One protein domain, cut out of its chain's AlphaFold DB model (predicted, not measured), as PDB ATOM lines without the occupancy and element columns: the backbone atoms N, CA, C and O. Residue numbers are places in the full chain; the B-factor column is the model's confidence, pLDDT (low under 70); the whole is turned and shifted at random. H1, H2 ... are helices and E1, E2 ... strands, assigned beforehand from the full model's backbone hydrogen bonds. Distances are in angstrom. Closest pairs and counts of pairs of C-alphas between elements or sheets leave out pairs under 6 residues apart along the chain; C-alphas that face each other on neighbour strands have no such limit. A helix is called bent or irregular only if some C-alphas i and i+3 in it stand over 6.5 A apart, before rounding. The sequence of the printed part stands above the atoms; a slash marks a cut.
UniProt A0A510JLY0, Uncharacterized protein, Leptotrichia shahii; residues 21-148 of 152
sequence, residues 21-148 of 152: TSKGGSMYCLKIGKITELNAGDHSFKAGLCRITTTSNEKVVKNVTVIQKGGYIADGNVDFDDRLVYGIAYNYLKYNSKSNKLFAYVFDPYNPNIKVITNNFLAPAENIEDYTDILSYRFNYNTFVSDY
ATOM      1  N   THR A  21      91.181 116.159 131.183       93.69
ATOM      2  CA  THR A  21      90.269 115.999 130.061       93.69
ATOM      3  C   THR A  21      90.933 116.523 128.792       93.69
ATOM      4  O   THR A  21      91.853 117.340 128.853       93.69
ATOM      5  N   SER A  22      90.508 116.023 127.637       91.25
ATOM      6  CA  SER A  22      91.000 116.457 126.329       91.25
ATOM      7  C   SER A  22      89.872 116.362 125.306       91.25
ATOM      8  O   SER A  22      89.120 115.390 125.304       91.25
ATOM      9  N   LYS A  23      89.742 117.394 124.468       90.38
ATOM     10  CA  LYS A  23      88.893 117.389 123.273       90.38
ATOM     11  C   LYS A  23      89.778 117.157 122.057       90.38
ATOM     12  O   LYS A  23      90.704 117.941 121.857       90.38
ATOM     13  N   GLY A  24      89.473 116.128 121.274       89.00
ATOM     14  CA  GLY A  24      90.267 115.728 120.117       89.00
ATOM     15  C   GLY A  24      91.648 115.177 120.484       89.00
ATOM     16  O   GLY A  24      92.309 115.634 121.421       89.00
ATOM     17  N   GLY A  25      92.096 114.195 119.719       92.62
ATOM     18  CA  GLY A  25      93.405 113.578 119.875       92.62
ATOM     19  C   GLY A  25      93.394 112.136 119.400       92.62
ATOM     20  O   GLY A  25      92.360 111.611 118.985       92.62
ATOM     21  N   SER A  26      94.550 111.499 119.495       94.62
ATOM     22  CA  SER A  26      94.680 110.059 119.335       94.62
ATOM     23  C   SER A  26      95.299 109.448 120.581       94.62
ATOM     24  O   SER A  26      95.933 110.112 121.405       94.62
ATOM     25  N   MET A  27      95.067 108.161 120.756       96.12
ATOM     26  CA  MET A  27      95.674 107.381 121.813       96.12
ATOM     27  C   MET A  27      96.005 106.006 121.270       96.12
ATOM     28  O   MET A  27      95.192 105.426 120.554       96.12
ATOM     29  N   TYR A  28      97.142 105.464 121.688       97.31
ATOM     30  CA  TYR A  28      97.373 104.027 121.637       97.31
ATOM     31  C   TYR A  28      97.580 103.473 123.045       97.31
ATOM     32  O   TYR A  28      98.069 104.160 123.945       97.31
ATOM     33  N   CYS A  29      97.205 102.216 123.228       97.81
ATOM     34  CA  CYS A  29      97.357 101.450 124.446       97.81
ATOM     35  C   CYS A  29      98.048 100.122 124.145       97.81
ATOM     36  O   CYS A  29      97.826  99.520 123.099       97.81
ATOM     37  N   LEU A  30      98.855  99.661 125.094       97.75
ATOM     38  CA  LEU A  30      99.657  98.442 125.027       97.75
ATOM     39  C   LEU A  30      99.307  97.509 126.186       97.75
ATOM     40  O   LEU A  30      98.837  97.961 127.239       97.75
ATOM     41  N   LYS A  31      99.610  96.217 126.017       95.75
ATOM     42  CA  LYS A  31      99.336  95.148 126.994       95.75
ATOM     43  C   LYS A  31      97.861  95.119 127.352       95.75
ATOM     44  O   LYS A  31      97.466  95.390 128.488       95.75
ATOM     45  N   ILE A  32      97.074  94.878 126.310       95.69
ATOM     46  CA  ILE A  32      95.619  94.889 126.340       95.69
ATOM     47  C   ILE A  32      95.129  93.583 126.962       95.69
ATOM     48  O   ILE A  32      95.453  92.498 126.496       95.69
ATOM     49  N   GLY A  33      94.368  93.687 128.048       93.69
ATOM     50  CA  GLY A  33      93.638  92.553 128.605       93.69
ATOM     51  C   GLY A  33      92.349  92.279 127.832       93.69
ATOM     52  O   GLY A  33      91.894  93.125 127.063       93.69
ATOM     53  N   LYS A  34      91.720  91.128 128.104       92.38
ATOM     54  CA  LYS A  34      90.430  90.755 127.504       92.38
ATOM     55  C   LYS A  34      89.422  91.901 127.576       92.38
ATOM     56  O   LYS A  34      89.211  92.493 128.642       92.38
ATOM     57  N   ILE A  35      88.796  92.185 126.440       93.12
ATOM     58  CA  ILE A  35      87.756  93.202 126.332       93.12
ATOM     59  C   ILE A  35      86.454  92.647 126.892       93.12
ATOM     60  O   ILE A  35      86.066  91.512 126.635       93.12
ATOM     61  N   THR A  36      85.783  93.465 127.689       93.62
ATOM     62  CA  THR A  36      84.435  93.213 128.182       93.62
ATOM     63  C   THR A  36      83.505  94.231 127.547       93.62
ATOM     64  O   THR A  36      83.692  95.436 127.735       93.62
ATOM     65  N   GLU A  37      82.513  93.758 126.798       91.38
ATOM     66  CA  GLU A  37      81.394  94.597 126.380       91.38
ATOM     67  C   GLU A  37      80.544  94.945 127.607       91.38
ATOM     68  O   GLU A  37      80.256  94.108 128.466       91.38
ATOM     69  N   LEU A  38      80.205  96.220 127.723       88.56
ATOM     70  CA  LEU A  38      79.323  96.758 128.743       88.56
ATOM     71  C   LEU A  38      77.967  97.094 128.105       88.56
ATOM     72  O   LEU A  38      77.732  96.902 126.917       88.56
ATOM     73  N   ASN A  39      77.050  97.642 128.895       78.19
ATOM     74  CA  ASN A  39      75.743  98.042 128.384       78.19
ATOM     75  C   ASN A  39      75.872  99.158 127.325       78.19
ATOM     76  O   ASN A  39      76.608 100.120 127.535       78.19
ATOM     77  N   ALA A  40      75.072  99.069 126.257       73.19
ATOM     78  CA  ALA A  40      74.909 100.096 125.219       73.19
ATOM     79  C   ALA A  40      76.133 100.359 124.307       73.19
ATOM     80  O   ALA A  40      76.344 101.498 123.891       73.19
ATOM     81  N   GLY A  41      76.904  99.319 123.958       79.94
ATOM     82  CA  GLY A  41      78.014  99.435 122.993       79.94
ATOM     83  C   GLY A  41      79.254 100.134 123.558       79.94
ATOM     84  O   GLY A  41      80.050 100.719 122.828       79.94
ATOM     85  N   ASP A  42      79.394 100.128 124.882       91.81
ATOM     86  CA  ASP A  42      80.617 100.532 125.562       91.81
ATOM     87  C   ASP A  42      81.537  99.322 125.738       91.81
ATOM     88  O   ASP A  42      81.077  98.204 125.960       91.81
ATOM     89  N   HIS A  43      82.846  99.550 125.765       94.31
ATOM     90  CA  HIS A  43      83.830  98.486 125.963       94.31
ATOM     91  C   HIS A  43      84.812  98.846 127.070       94.31
ATOM     92  O   HIS A  43      85.228  99.996 127.200       94.31
ATOM     93  N   SER A  44      85.208  97.860 127.872       96.56
ATOM     94  CA  SER A  44      86.171  98.036 128.958       96.56
ATOM     95  C   SER A  44      87.283  97.004 128.892       96.56
ATOM     96  O   SER A  44      87.025  95.818 128.713       96.56
ATOM     97  N   PHE A  45      88.516  97.442 129.130       96.88
ATOM     98  CA  PHE A  45      89.683  96.564 129.217       96.88
ATOM     99  C   PHE A  45      90.782  97.171 130.094       96.88
ATOM    100  O   PHE A  45      90.766  98.353 130.454       96.88
ATOM    101  N   LYS A  46      91.747  96.337 130.483       97.38
ATOM    102  CA  LYS A  46      92.980  96.773 131.149       97.38
ATOM    103  C   LYS A  46      94.052  97.051 130.103       97.38
ATOM    104  O   LYS A  46      94.159  96.299 129.144       97.38
ATOM    105  N   ALA A  47      94.852  98.085 130.323       97.75
ATOM    106  CA  ALA A  47      96.045  98.371 129.535       97.75
ATOM    107  C   ALA A  47      97.241  98.597 130.465       97.75
ATOM    108  O   ALA A  47      97.126  99.274 131.496       97.75
ATOM    109  N   GLY A  48      98.399  98.051 130.101       96.69
ATOM    110  CA  GLY A  48      99.650  98.297 130.822       96.69
ATOM    111  C   GLY A  48     100.128  99.739 130.660       96.69
ATOM    112  O   GLY A  48     100.613 100.346 131.617       96.69
ATOM    113  N   LEU A  49      99.925 100.313 129.476       96.94
ATOM    114  CA  LEU A  49     100.269 101.694 129.150       96.94
ATOM    115  C   LEU A  49      99.288 102.237 128.117       96.94
ATOM    116  O   LEU A  49      98.944 101.520 127.187       96.94
ATOM    117  N   CYS A  50      98.882 103.495 128.253       97.69
ATOM    118  CA  CYS A  50      98.273 104.260 127.172       97.69
ATOM    119  C   CYS A  50      99.016 105.581 126.999       97.69
ATOM    120  O   CYS A  50      99.192 106.326 127.970       97.69
ATOM    121  N   ARG A  51      99.419 105.881 125.764       96.75
ATOM    122  CA  ARG A  51      99.953 107.182 125.372       96.75
ATOM    123  C   ARG A  51      98.884 107.946 124.621       96.75
ATOM    124  O   ARG A  51      98.286 107.445 123.677       96.75
ATOM    125  N   ILE A  52      98.646 109.155 125.090       95.62
ATOM    126  CA  ILE A  52      97.601 110.054 124.643       95.62
ATOM    127  C   ILE A  52      98.295 111.243 124.015       95.62
ATOM    128  O   ILE A  52      99.077 111.920 124.689       95.62
ATOM    129  N   THR A  53      97.955 111.527 122.771       93.81
ATOM    130  CA  THR A  53      98.574 112.601 122.015       93.81
ATOM    131  C   THR A  53      97.509 113.559 121.510       93.81
ATOM    132  O   THR A  53      96.501 113.180 120.912       93.81
ATOM    133  N   THR A  54      97.722 114.840 121.786       89.12
ATOM    134  CA  THR A  54      96.908 115.942 121.281       89.12
ATOM    135  C   THR A  54      97.754 116.824 120.366       89.12
ATOM    136  O   THR A  54      98.950 116.603 120.171       89.12
ATOM    137  N   THR A  55      97.161 117.875 119.803       82.19
ATOM    138  CA  THR A  55      97.897 118.842 118.970       82.19
ATOM    139  C   THR A  55      99.015 119.575 119.714       82.19
ATOM    140  O   THR A  55      99.944 120.066 119.068       82.19
ATOM    141  N   SER A  56      98.930 119.661 121.045       83.62
ATOM    142  CA  SER A  56      99.811 120.482 121.878       83.62
ATOM    143  C   SER A  56     100.524 119.724 122.990       83.62
ATOM    144  O   SER A  56     101.518 120.232 123.496       83.62
ATOM    145  N   ASN A  57     100.043 118.544 123.385       86.06
ATOM    146  CA  ASN A  57     100.541 117.837 124.556       86.06
ATOM    147  C   ASN A  57     100.535 116.325 124.353       86.06
ATOM    148  O   ASN A  57      99.716 115.775 123.620       86.06
ATOM    149  N   GLU A  58     101.401 115.660 125.104       90.88
ATOM    150  CA  GLU A  58     101.430 114.213 125.224       90.88
ATOM    151  C   GLU A  58     101.303 113.824 126.697       90.88
ATOM    152  O   GLU A  58     101.830 114.497 127.590       90.88
ATOM    153  N   LYS A  59     100.553 112.760 126.972       93.31
ATOM    154  CA  LYS A  59     100.354 112.217 128.317       93.31
ATOM    155  C   LYS A  59     100.494 110.705 128.267       93.31
ATOM    156  O   LYS A  59     100.012 110.067 127.341       93.31
ATOM    157  N   VAL A  60     101.093 110.131 129.302       94.44
ATOM    158  CA  VAL A  60     101.225 108.680 129.453       94.44
ATOM    159  C   VAL A  60     100.526 108.272 130.732       94.44
ATOM    160  O   VAL A  60     100.792 108.844 131.782       94.44
ATOM    161  N   VAL A  61      99.656 107.274 130.662       95.19
ATOM    162  CA  VAL A  61      99.046 106.649 131.840       95.19
ATOM    163  C   VAL A  61      99.389 105.166 131.851       95.19
ATOM    164  O   VAL A  61      99.468 104.537 130.800       95.19
ATOM    165  N   LYS A  62      99.628 104.599 133.035       95.06
ATOM    166  CA  LYS A  62     100.053 103.200 133.199       95.06
ATOM    167  C   LYS A  62      99.061 102.418 134.057       95.06
ATOM    168  O   LYS A  62      98.397 102.994 134.924       95.06
ATOM    169  N   ASN A  63      98.984 101.107 133.829       95.19
ATOM    170  CA  ASN A  63      98.128 100.156 134.552       95.19
ATOM    171  C   ASN A  63      96.662 100.613 134.661       95.19
ATOM    172  O   ASN A  63      96.042 100.537 135.726       95.19
ATOM    173  N   VAL A  64      96.124 101.140 133.564       96.44
ATOM    174  CA  VAL A  64      94.850 101.862 133.510       96.44
ATOM    175  C   VAL A  64      93.712 100.936 133.074       96.44
ATOM    176  O   VAL A  64      93.914  99.989 132.316       96.44
ATOM    177  N   THR A  65      92.495 101.198 133.551       98.12
ATOM    178  CA  THR A  65      91.287 100.657 132.909       98.12
ATOM    179  C   THR A  65      90.817 101.640 131.851       98.12
ATOM    180  O   THR A  65      90.464 102.771 132.187       98.12
ATOM    181  N   VAL A  66      90.776 101.202 130.601       98.06
ATOM    182  CA  VAL A  66      90.198 101.971 129.502       98.06
ATOM    183  C   VAL A  66      88.722 101.620 129.386       98.06
ATOM    184  O   VAL A  66      88.347 100.455 129.496       98.06
ATOM    185  N   ILE A  67      87.891 102.639 129.194       96.88
ATOM    186  CA  ILE A  67      86.467 102.526 128.902       96.88
ATOM    187  C   ILE A  67      86.222 103.292 127.603       96.88
ATOM    188  O   ILE A  67      86.202 104.525 127.612       96.88
ATOM    189  N   GLN A  68      86.056 102.573 126.493       95.00
ATOM    190  CA  GLN A  68      85.538 103.159 125.263       95.00
ATOM    191  C   GLN A  68      84.038 103.393 125.439       95.00
ATOM    192  O   GLN A  68      83.302 102.492 125.840       95.00
ATOM    193  N   LYS A  69      83.602 104.619 125.165       93.12
ATOM    194  CA  LYS A  69      82.210 105.041 125.254       93.12
ATOM    195  C   LYS A  69      81.624 105.138 123.850       93.12
ATOM    196  O   LYS A  69      81.995 106.055 123.114       93.12
ATOM    197  N   GLY A  70      80.705 104.226 123.536       88.62
ATOM    198  CA  GLY A  70      80.066 104.043 122.234       88.62
ATOM    199  C   GLY A  70      80.959 103.432 121.146       88.62
ATOM    200  O   GLY A  70      82.175 103.294 121.298       88.62
ATOM    201  N   GLY A  71      80.328 103.138 120.007       84.88
ATOM    202  CA  GLY A  71      80.974 102.536 118.841       84.88
ATOM    203  C   GLY A  71      81.162 101.026 118.986       84.88
ATOM    204  O   GLY A  71      80.517 100.385 119.802       84.88
ATOM    205  N   TYR A  72      82.046 100.477 118.166       86.69
ATOM    206  CA  TYR A  72      82.531  99.096 118.234       86.69
ATOM    207  C   TYR A  72      84.059  99.158 118.272       86.69
ATOM    208  O   TYR A  72      84.627 100.132 117.774       86.69
ATOM    209  N   ILE A  73      84.726  98.187 118.896       88.06
ATOM    210  CA  ILE A  73      86.184  98.047 118.792       88.06
ATOM    211  C   ILE A  73      86.480  97.165 117.590       88.06
ATOM    212  O   ILE A  73      86.161  95.984 117.637       88.06
ATOM    213  N   ALA A  74      87.102  97.719 116.548       78.81
ATOM    214  CA  ALA A  74      87.530  96.947 115.387       78.81
ATOM    215  C   ALA A  74      88.580  95.912 115.802       78.81
ATOM    216  O   ALA A  74      89.745  96.255 115.988       78.81
ATOM    217  N   ASP A  75      88.141  94.667 115.991       71.81
ATOM    218  CA  ASP A  75      88.900  93.613 116.668       71.81
ATOM    219  C   ASP A  75      89.387  92.494 115.751       71.81
ATOM    220  O   ASP A  75      90.042  91.591 116.247       71.81
ATOM    221  N   GLY A  76      89.114  92.546 114.443       62.22
ATOM    222  CA  GLY A  76      89.827  91.786 113.405       62.22
ATOM    223  C   GLY A  76      90.111  90.299 113.683       62.22
ATOM    224  O   GLY A  76      91.096  89.792 113.158       62.22
ATOM    225  N   ASN A  77      89.295  89.608 114.494       70.94
ATOM    226  CA  ASN A  77      89.598  88.282 115.059       70.94
ATOM    227  C   ASN A  77      90.989  88.179 115.722       70.94
ATOM    228  O   ASN A  77      91.747  87.252 115.438       70.94
ATOM    229  N   VAL A  78      91.337  89.121 116.597       84.62
ATOM    230  CA  VAL A  78      92.604  89.081 117.339       84.62
ATOM    231  C   VAL A  78      92.686  87.913 118.322       84.62
ATOM    232  O   VAL A  78      91.698  87.550 118.970       84.62
ATOM    233  N   ASP A  79      93.897  87.387 118.503       89.06
ATOM    234  CA  ASP A  79      94.235  86.528 119.633       89.06
ATOM    235  C   ASP A  79      94.693  87.394 120.818       89.06
ATOM    236  O   ASP A  79      95.559  88.257 120.690       89.06
ATOM    237  N   PHE A  80      94.107  87.186 121.998       86.19
ATOM    238  CA  PHE A  80      94.514  87.913 123.207       86.19
ATOM    239  C   PHE A  80      95.835  87.404 123.801       86.19
ATOM    240  O   PHE A  80      96.341  88.032 124.737       86.19
ATOM    241  N   ASP A  81      96.388  86.311 123.273       87.88
ATOM    242  CA  ASP A  81      97.750  85.864 123.569       87.88
ATOM    243  C   ASP A  81      98.808  86.656 122.768       87.88
ATOM    244  O   ASP A  81      99.983  86.685 123.154       87.88
ATOM    245  N   ASP A  82      98.399  87.381 121.716       90.94
ATOM    246  CA  ASP A  82      99.278  88.280 120.971       90.94
ATOM    247  C   ASP A  82      99.631  89.545 121.765       90.94
ATOM    248  O   ASP A  82      98.948  90.002 122.689       90.94
ATOM    249  N   ARG A  83     100.712  90.202 121.340       94.62
ATOM    250  CA  ARG A  83     101.090  91.528 121.845       94.62
ATOM    251  C   ARG A  83     100.226  92.593 121.184       94.62
ATOM    252  O   ARG A  83     100.659  93.272 120.257       94.62
ATOM    253  N   LEU A  84      99.003  92.737 121.678       95.25
ATOM    254  CA  LEU A  84      98.012  93.639 121.106       95.25
ATOM    255  C   LEU A  84      98.294  95.119 121.390       95.25
ATOM    256  O   LEU A  84      98.846  95.499 122.437       95.25
ATOM    257  N   VAL A  85      97.831  95.946 120.457       95.81
ATOM    258  CA  VAL A  85      97.736  97.400 120.528       95.81
ATOM    259  C   VAL A  85      96.293  97.782 120.268       95.81
ATOM    260  O   VAL A  85      95.699  97.362 119.279       95.81
ATOM    261  N   TYR A  86      95.744  98.608 121.146       96.69
ATOM    262  CA  TYR A  86      94.486  99.292 120.885       96.69
ATOM    263  C   TYR A  86      94.784 100.740 120.531       96.69
ATOM    264  O   TYR A  86      95.455 101.420 121.307       96.69
ATOM    265  N   GLY A  87      94.278 101.230 119.408       95.75
ATOM    266  CA  GLY A  87      94.409 102.628 119.022       95.75
ATOM    267  C   GLY A  87      93.070 103.262 118.694       95.75
ATOM    268  O   GLY A  87      92.153 102.603 118.220       95.75
ATOM    269  N   ILE A  88      92.941 104.555 118.977       94.19
ATOM    270  CA  ILE A  88      91.707 105.308 118.766       94.19
ATOM    271  C   ILE A  88      92.018 106.780 118.499       94.19
ATOM    272  O   ILE A  88      92.757 107.412 119.257       94.19
ATOM    273  N   ALA A  89      91.393 107.349 117.471       92.94
ATOM    274  CA  ALA A  89      91.149 108.787 117.430       92.94
ATOM    275  C   ALA A  89      89.926 109.064 118.313       92.94
ATOM    276  O   ALA A  89      88.917 108.381 118.184       92.94
ATOM    277  N   TYR A  90      89.973 110.013 119.242       91.94
ATOM    278  CA  TYR A  90      88.852 110.264 120.156       91.94
ATOM    279  C   TYR A  90      88.326 111.690 120.012       91.94
ATOM    280  O   TYR A  90      89.079 112.633 119.772       91.94
ATOM    281  N   ASN A  91      87.025 111.875 120.236       91.31
ATOM    282  CA  ASN A  91      86.427 113.212 120.314       91.31
ATOM    283  C   ASN A  91      86.599 113.823 121.697       91.31
ATOM    284  O   ASN A  91      86.865 115.019 121.840       91.31
ATOM    285  N   TYR A  92      86.468 112.992 122.730       92.31
ATOM    286  CA  TYR A  92      86.652 113.409 124.106       92.31
ATOM    287  C   TYR A  92      87.341 112.320 124.917       92.31
ATOM    288  O   TYR A  92      87.047 111.135 124.779       92.31
ATOM    289  N   LEU A  93      88.243 112.738 125.795       94.44
ATOM    290  CA  LEU A  93      88.962 111.863 126.705       94.44
ATOM    291  C   LEU A  93      88.869 112.419 128.122       94.44
ATOM    292  O   LEU A  93      89.030 113.623 128.341       94.44
ATOM    293  N   LYS A  94      88.648 111.541 129.099       95.69
ATOM    294  CA  LYS A  94      88.643 111.885 130.524       95.69
ATOM    295  C   LYS A  94      89.430 110.856 131.313       95.69
ATOM    296  O   LYS A  94      89.118 109.673 131.267       95.69
ATOM    297  N   TYR A  95      90.388 111.314 132.104       96.31
ATOM    298  CA  TYR A  95      91.131 110.476 133.033       96.31
ATOM    299  C   TYR A  95      90.758 110.799 134.478       96.31
ATOM    300  O   TYR A  95      90.755 111.962 134.894       96.31
ATOM    301  N   ASN A  96      90.455 109.755 135.248       95.62
ATOM    302  CA  ASN A  96      90.244 109.823 136.685       95.62
ATOM    303  C   ASN A  96      91.369 109.068 137.395       95.62
ATOM    304  O   ASN A  96      91.405 107.838 137.392       95.62
ATOM    305  N   SER A  97      92.250 109.827 138.034       92.81
ATOM    306  CA  SER A  97      93.409 109.335 138.779       92.81
ATOM    307  C   SER A  97      93.035 108.475 139.984       92.81
ATOM    308  O   SER A  97      93.630 107.425 140.199       92.81
ATOM    309  N   LYS A  98      91.977 108.849 140.716       92.25
ATOM    310  CA  LYS A  98      91.508 108.123 141.906       92.25
ATOM    311  C   LYS A  98      91.045 106.706 141.571       92.25
ATOM    312  O   LYS A  98      91.247 105.796 142.365       92.25
ATOM    313  N   SER A  99      90.392 106.521 140.423       94.06
ATOM    314  CA  SER A  99      89.937 105.200 139.968       94.06
ATOM    315  C   SER A  99      90.864 104.542 138.943       94.06
ATOM    316  O   SER A  99      90.589 103.419 138.527       94.06
ATOM    317  N   ASN A 100      91.931 105.232 138.533       94.94
ATOM    318  CA  ASN A 100      92.789 104.902 137.397       94.94
ATOM    319  C   ASN A 100      91.995 104.450 136.156       94.94
ATOM    320  O   ASN A 100      92.281 103.415 135.545       94.94
ATOM    321  N   LYS A 101      90.946 105.212 135.824       97.50
ATOM    322  CA  LYS A 101      90.069 104.962 134.674       97.50
ATOM    323  C   LYS A 101      90.254 106.036 133.617       97.50
ATOM    324  O   LYS A 101      90.197 107.229 133.926       97.50
ATOM    325  N   LEU A 102      90.415 105.598 132.377       97.56
ATOM    326  CA  LEU A 102      90.489 106.436 131.197       97.56
ATOM    327  C   LEU A 102      89.262 106.187 130.326       97.56
ATOM    328  O   LEU A 102      89.031 105.074 129.878       97.56
ATOM    329  N   PHE A 103      88.472 107.225 130.102       96.38
ATOM    330  CA  PHE A 103      87.252 107.167 129.312       96.38
ATOM    331  C   PHE A 103      87.526 107.807 127.955       96.38
ATOM    332  O   PHE A 103      87.803 109.007 127.910       96.38
ATOM    333  N   ALA A 104      87.456 107.020 126.884       95.00
ATOM    334  CA  ALA A 104      87.641 107.460 125.505       95.00
ATOM    335  C   ALA A 104      86.294 107.449 124.789       95.00
ATOM    336  O   ALA A 104      85.669 106.405 124.653       95.00
ATOM    337  N   TYR A 105      85.824 108.614 124.365       93.12
ATOM    338  CA  TYR A 105      84.519 108.765 123.741       93.12
ATOM    339  C   TYR A 105      84.681 108.877 122.228       93.12
ATOM    340  O   TYR A 105      85.388 109.769 121.738       93.12
ATOM    341  N   VAL A 106      83.971 108.013 121.495       89.62
ATOM    342  CA  VAL A 106      83.890 108.086 120.024       89.62
ATOM    343  C   VAL A 106      82.985 109.227 119.547       89.62
ATOM    344  O   VAL A 106      82.888 109.482 118.357       89.62
ATOM    345  N   PHE A 107      82.339 109.952 120.465       85.81
ATOM    346  CA  PHE A 107      81.481 111.123 120.239       85.81
ATOM    347  C   PHE A 107      81.833 112.249 121.231       85.81
ATOM    348  O   PHE A 107      82.505 111.993 122.231       85.81
ATOM    349  N   ASP A 108      81.392 113.494 120.999       83.88
ATOM    350  CA  ASP A 108      81.486 114.556 122.020       83.88
ATOM    351  C   ASP A 108      80.275 114.460 122.975       83.88
ATOM    352  O   ASP A 108      79.151 114.767 122.565       83.88
ATOM    353  N   PRO A 109      80.454 114.062 124.252       82.50
ATOM    354  CA  PRO A 109      79.343 113.930 125.194       82.50
ATOM    355  C   PRO A 109      78.699 115.273 125.578       82.50
ATOM    356  O   PRO A 109      77.638 115.276 126.199       82.50
ATOM    357  N   TYR A 110      79.318 116.406 125.231       83.75
ATOM    358  CA  TYR A 110      78.798 117.750 125.489       83.75
ATOM    359  C   TYR A 110      78.208 118.413 124.245       83.75
ATOM    360  O   TYR A 110      77.618 119.487 124.354       83.75
ATOM    361  N   ASN A 111      78.370 117.803 123.068       77.31
ATOM    362  CA  ASN A 111      77.804 118.312 121.829       77.31
ATOM    363  C   ASN A 111      77.255 117.165 120.961       77.31
ATOM    364  O   ASN A 111      77.917 116.731 120.016       77.31
ATOM    365  N   PRO A 112      76.027 116.691 121.244       66.31
ATOM    366  CA  PRO A 112      75.437 115.529 120.574       66.31
ATOM    367  C   PRO A 112      75.153 115.747 119.079       66.31
ATOM    368  O   PRO A 112      74.887 114.790 118.354       66.31
ATOM    369  N   ASN A 113      75.225 116.992 118.597       69.44
ATOM    370  CA  ASN A 113      75.021 117.320 117.188       69.44
ATOM    371  C   ASN A 113      76.268 117.040 116.333       69.44
ATOM    372  O   ASN A 113      76.165 116.954 115.109       69.44
ATOM    373  N   ILE A 114      77.440 116.869 116.955       64.69
ATOM    374  CA  ILE A 114      78.683 116.521 116.264       64.69
ATOM    375  C   ILE A 114      78.784 114.993 116.188       64.69
ATOM    376  O   ILE A 114      79.285 114.330 117.094       64.69
ATOM    377  N   LYS A 115      78.307 114.428 115.074       60.41
ATOM    378  CA  LYS A 115      78.399 112.991 114.753       60.41
ATOM    379  C   LYS A 115      79.735 112.626 114.098       60.41
ATOM    380  O   LYS A 115      79.758 111.949 113.073       60.41
ATOM    381  N   VAL A 116      80.852 113.109 114.633       65.94
ATOM    382  CA  VAL A 116      82.170 112.704 114.128       65.94
ATOM    383  C   VAL A 116      82.436 111.311 114.676       65.94
ATOM    384  O   VAL A 116      82.927 111.175 115.783       65.94
ATOM    385  N   ILE A 117      82.030 110.269 113.959       67.00
ATOM    386  CA  ILE A 117      82.390 108.901 114.338       67.00
ATOM    387  C   ILE A 117      83.894 108.775 114.130       67.00
ATOM    388  O   ILE A 117      84.397 109.082 113.049       67.00
ATOM    389  N   THR A 118      84.613 108.379 115.173       80.38
ATOM    390  CA  THR A 118      86.051 108.177 115.081       80.38
ATOM    391  C   THR A 118      86.396 106.717 114.836       80.38
ATOM    392  O   THR A 118      85.678 105.809 115.255       80.38
ATOM    393  N   ASN A 119      87.520 106.505 114.157       86.12
ATOM    394  CA  ASN A 119      88.056 105.176 113.918       86.12
ATOM    395  C   ASN A 119      88.882 104.711 115.121       86.12
ATOM    396  O   ASN A 119      89.536 105.504 115.811       86.12
ATOM    397  N   ASN A 120      88.855 103.406 115.345       92.75
ATOM    398  CA  ASN A 120      89.706 102.706 116.292       92.75
ATOM    399  C   ASN A 120      90.164 101.382 115.672       92.75
ATOM    400  O   ASN A 120      89.675 100.984 114.615       92.75
ATOM    401  N   PHE A 121      91.103 100.728 116.340       93.56
ATOM    402  CA  PHE A 121      91.562  99.393 116.005       93.56
ATOM    403  C   PHE A 121      92.040  98.663 117.256       93.56
ATOM    404  O   PHE A 121      92.461  99.274 118.244       93.56
ATOM    405  N   LEU A 122      92.021  97.344 117.172       95.38
ATOM    406  CA  LEU A 122      92.703  96.420 118.051       95.38
ATOM    407  C   LEU A 122      93.421  95.405 117.164       95.38
ATOM    408  O   LEU A 122      92.777  94.680 116.412       95.38
ATOM    409  N   ALA A 123      94.747  95.389 117.225       94.38
ATOM    410  CA  ALA A 123      95.568  94.587 116.324       94.38
ATOM    411  C   ALA A 123      96.887  94.164 116.989       94.38
ATOM    412  O   ALA A 123      97.300  94.786 117.977       94.38
ATOM    413  N   PRO A 124      97.583  93.146 116.457       94.00
ATOM    414  CA  PRO A 124      98.964  92.854 116.829       94.00
ATOM    415  C   PRO A 124      99.874  94.076 116.642       94.00
ATOM    416  O   PRO A 124      99.731  94.833 115.682       94.00
ATOM    417  N   ALA A 125     100.837  94.267 117.546       92.88
ATOM    418  CA  ALA A 125     101.755  95.411 117.508       92.88
ATOM    419  C   ALA A 125     102.609  95.499 116.238       92.88
ATOM    420  O   ALA A 125     103.031  96.592 115.871       92.88
ATOM    421  N   GLU A 126     102.856  94.372 115.576       91.56
ATOM    422  CA  GLU A 126     103.561  94.313 114.293       91.56
ATOM    423  C   GLU A 126     102.813  95.023 113.156       91.56
ATOM    424  O   GLU A 126     103.458  95.558 112.262       91.56
ATOM    425  N   ASN A 127     101.484  95.145 113.244       92.56
ATOM    426  CA  ASN A 127     100.658  95.809 112.231       92.56
ATOM    427  C   ASN A 127     100.460  97.309 112.512       92.56
ATOM    428  O   ASN A 127      99.617  97.951 111.898       92.56
ATOM    429  N   ILE A 128     101.191  97.903 113.466       91.25
ATOM    430  CA  ILE A 128     100.943  99.291 113.897       91.25
ATOM    431  C   ILE A 128     101.104 100.325 112.772       91.25
ATOM    432  O   ILE A 128     100.458 101.374 112.804       91.25
ATOM    433  N   GLU A 129     101.957 100.047 111.785       91.75
ATOM    434  CA  GLU A 129     102.212 100.952 110.658       91.75
ATOM    435  C   GLU A 129     100.957 101.170 109.800       91.75
ATOM    436  O   GLU A 129     100.726 102.293 109.340       91.75
ATOM    437  N   ASP A 130     100.089 100.154 109.714       89.81
ATOM    438  CA  ASP A 130      98.825 100.178 108.969       89.81
ATOM    439  C   ASP A 130      97.764 101.100 109.595       89.81
ATOM    440  O   ASP A 130      96.755 101.399 108.960       89.81
ATOM    441  N   TYR A 131      97.980 101.567 110.831       90.06
ATOM    442  CA  TYR A 131      97.004 102.352 111.600       90.06
ATOM    443  C   TYR A 131      97.516 103.736 112.022       90.06
ATOM    444  O   TYR A 131      96.952 104.402 112.903       90.06
ATOM    445  N   THR A 132      98.618 104.190 111.427       89.12
ATOM    446  CA  THR A 132      99.232 105.487 111.756       89.12
ATOM    447  C   THR A 132      98.345 106.684 111.397       89.12
ATOM    448  O   THR A 132      98.434 107.728 112.048       89.12
ATOM    449  N   ASP A 133      97.439 106.530 110.432       87.75
ATOM    450  CA  ASP A 133      96.414 107.506 110.055       87.75
ATOM    451  C   ASP A 133      95.366 107.711 111.169       87.75
ATOM    452  O   ASP A 133      95.007 108.849 111.491       87.75
ATOM    453  N   ILE A 134      94.950 106.631 111.842       88.56
ATOM    454  CA  ILE A 134      94.084 106.682 113.031       88.56
ATOM    455  C   ILE A 134      94.826 107.358 114.193       88.56
ATOM    456  O   ILE A 134      94.244 108.135 114.954       88.56
ATOM    457  N   LEU A 135      96.134 107.119 114.313       90.56
ATOM    458  CA  LEU A 135      96.976 107.714 115.353       90.56
ATOM    459  C   LEU A 135      97.501 109.124 115.021       90.56
ATOM    460  O   LEU A 135      98.265 109.677 115.809       90.56
ATOM    461  N   SER A 136      97.044 109.753 113.940       81.62
ATOM    462  CA  SER A 136      97.600 110.958 113.287       81.62
ATOM    463  C   SER A 136      97.917 112.205 114.133       81.62
ATOM    464  O   SER A 136      98.631 113.092 113.655       81.62
ATOM    465  N   TYR A 137      97.476 112.318 115.388       83.25
ATOM    466  CA  TYR A 137      97.875 113.422 116.268       83.25
ATOM    467  C   TYR A 137      99.324 113.259 116.733       83.25
ATOM    468  O   TYR A 137      99.572 112.805 117.840       83.25
ATOM    469  N   ARG A 138     100.291 113.663 115.898       83.88
ATOM    470  CA  ARG A 138     101.735 113.635 116.206       83.88
ATOM    471  C   ARG A 138     102.246 112.264 116.674       83.88
ATOM    472  O   ARG A 138     103.161 112.202 117.496       83.88
ATOM    473  N   PHE A 139     101.671 111.175 116.167       89.19
ATOM    474  CA  PHE A 139     102.203 109.844 116.435       89.19
ATOM    475  C   PHE A 139     103.691 109.780 116.073       89.19
ATOM    476  O   PHE A 139     104.113 110.239 115.011       89.19
ATOM    477  N   ASN A 140     104.484 109.220 116.982       91.31
ATOM    478  CA  ASN A 140     105.911 109.025 116.799       91.31
ATOM    479  C   ASN A 140     106.231 107.543 116.981       91.31
ATOM    480  O   ASN A 140     106.094 106.997 118.078       91.31
ATOM    481  N   TYR A 141     106.686 106.915 115.900       92.69
ATOM    482  CA  TYR A 141     106.981 105.488 115.880       92.69
ATOM    483  C   TYR A 141     108.121 105.102 116.834       92.69
ATOM    484  O   TYR A 141     108.020 104.112 117.550       92.69
ATOM    485  N   ASN A 142     109.173 105.918 116.944       94.38
ATOM    486  CA  ASN A 142     110.280 105.642 117.867       94.38
ATOM    487  C   ASN A 142     109.812 105.665 119.328       94.38
ATOM    488  O   ASN A 142     110.222 104.827 120.131       94.38
ATOM    489  N   THR A 143     108.913 106.593 119.671       94.69
ATOM    490  CA  THR A 143     108.277 106.625 120.992       94.69
ATOM    491  C   THR A 143     107.418 105.381 121.219       94.69
ATOM    492  O   THR A 143     107.486 104.795 122.296       94.69
ATOM    493  N   PHE A 144     106.656 104.945 120.213       95.56
ATOM    494  CA  PHE A 144     105.889 103.698 120.282       95.56
ATOM    495  C   PHE A 144     106.786 102.481 120.540       95.56
ATOM    496  O   PHE A 144     106.505 101.712 121.453       95.56
ATOM    497  N   VAL A 145     107.899 102.339 119.814       95.56
ATOM    498  CA  VAL A 145     108.865 101.245 120.021       95.56
ATOM    499  C   VAL A 145     109.452 101.288 121.436       95.56
ATOM    500  O   VAL A 145     109.577 100.255 122.095       95.56
ATOM    501  N   SER A 146     109.776 102.482 121.942       95.88
ATOM    502  CA  SER A 146     110.244 102.645 123.323       95.88
ATOM    503  C   SER A 146     109.188 102.212 124.344       95.88
ATOM    504  O   SER A 146     109.527 101.562 125.332       95.88
ATOM    505  N   ASP A 147     107.923 102.569 124.129       96.25
ATOM    506  CA  ASP A 147     106.827 102.171 125.009       96.25
ATOM    507  C   ASP A 147     106.579 100.667 124.958       96.25
ATOM    508  O   ASP A 147     106.454 100.043 126.012       96.25
ATOM    509  N   TYR A 148     106.579 100.085 123.758       95.56
ATOM    510  CA  TYR A 148     106.453  98.652 123.518       95.56
ATOM    511  C   TYR A 148     107.482  97.862 124.327       95.56
ATOM    512  O   TYR A 148     107.096  97.049 125.166       95.56
TER     513      TYR A 148
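What this domain is: This is residues 21 to 148 of the 152 residues of an uncharacterized protein of Leptotrichia shahii (UniProt A0A510JLY0). You are looking at a closed barrel of five strands, E1, E2, E3, E5 and E4 round the ring, with a sixth strand, E6, paired beside E4. Two short helices, H1 and H2, pack on the outside of the barrel. The printed part has 128 residues, with E1 E2 E3 E4 E5 E6 H1 H2 along the chain; the sheet is mixed, and the class is mixed, helices and strands. The whole is compact, with a radius of gyration of the C-alphas of 13.3 A, and rounded, spanning 37 by 33 by 31 A.

Where its parts are: Find C-alpha 21 at (90.269, 115.999, 130.061); from there E1 runs to residue 32, 22.1 A away, and bends by 110 degrees at residue 24. E2, residues 43 to 53, spans 20.8 A and bends by 103 degrees at residue 46. E3, residues 58 to 69, spans 21.3 A and bends by 110 degrees at residue 63. Look next for C-alpha 84 at (98.012, 93.639, 121.106), where E4 begins; it runs 23.8 A to residue 96 and bends by 113 degrees at residue 91. E5 is residues 101 to 105 and E6 residues 120 to 124. H1, residues 125 to 131, is irregular: C-alphas 126 and 129 are 7.7 A apart. H2, residues 141 to 148, ends at C-alpha 148, (106.453, 98.652, 123.518).

How they stand to each other: Start with E1, E2 and E3, a meander, each strand the antiparallel neighbour of the one before. Check N 28 and O 51, 3.0 A apart, for the hairpin E1 and E2, and N 61 and O 50, 2.9 A, for the hairpin E2 and E3. E4 is antiparallel to E1, N 88 to O 27 being 2.9 A; E1 to E4 form a Greek key, a meander of three whose first strand is the antiparallel neighbour of the fourth. E5 is parallel to E3, N 104 to O 67 at 2.9 A, and forms a hairpin with E4, N 103 to O 94 at 2.8 A. E4 has staggered pairing: E6 is antiparallel to its residues 84 to 88, with N 87 and O 121 2.9 A apart. H1 is on the barrel at a height of 8.6 A, over E6; the C-alphas of Val 85 and Ala 125 are its closest to E4, 5.4 A. H2 is on it at 9.9 A, over E1 and only just over E2, where 3 of its C-alphas fall. In H2 every O i to N i+4 pair is within hydrogen-bond range; in H1, 0 of 3 are, against 3 of 4 O i to N i+3 pairs.

The domain as a whole: The C-alphas of Asp 81 and Asn 113 are the two farthest apart, 39.3 A. The printed part has no cut. The links E3 to E4 and E5 to E6 are long, 14 residues each. The mean pLDDT of the printed part is 90.0; residue 76 and residues 112 to 117 are under 70.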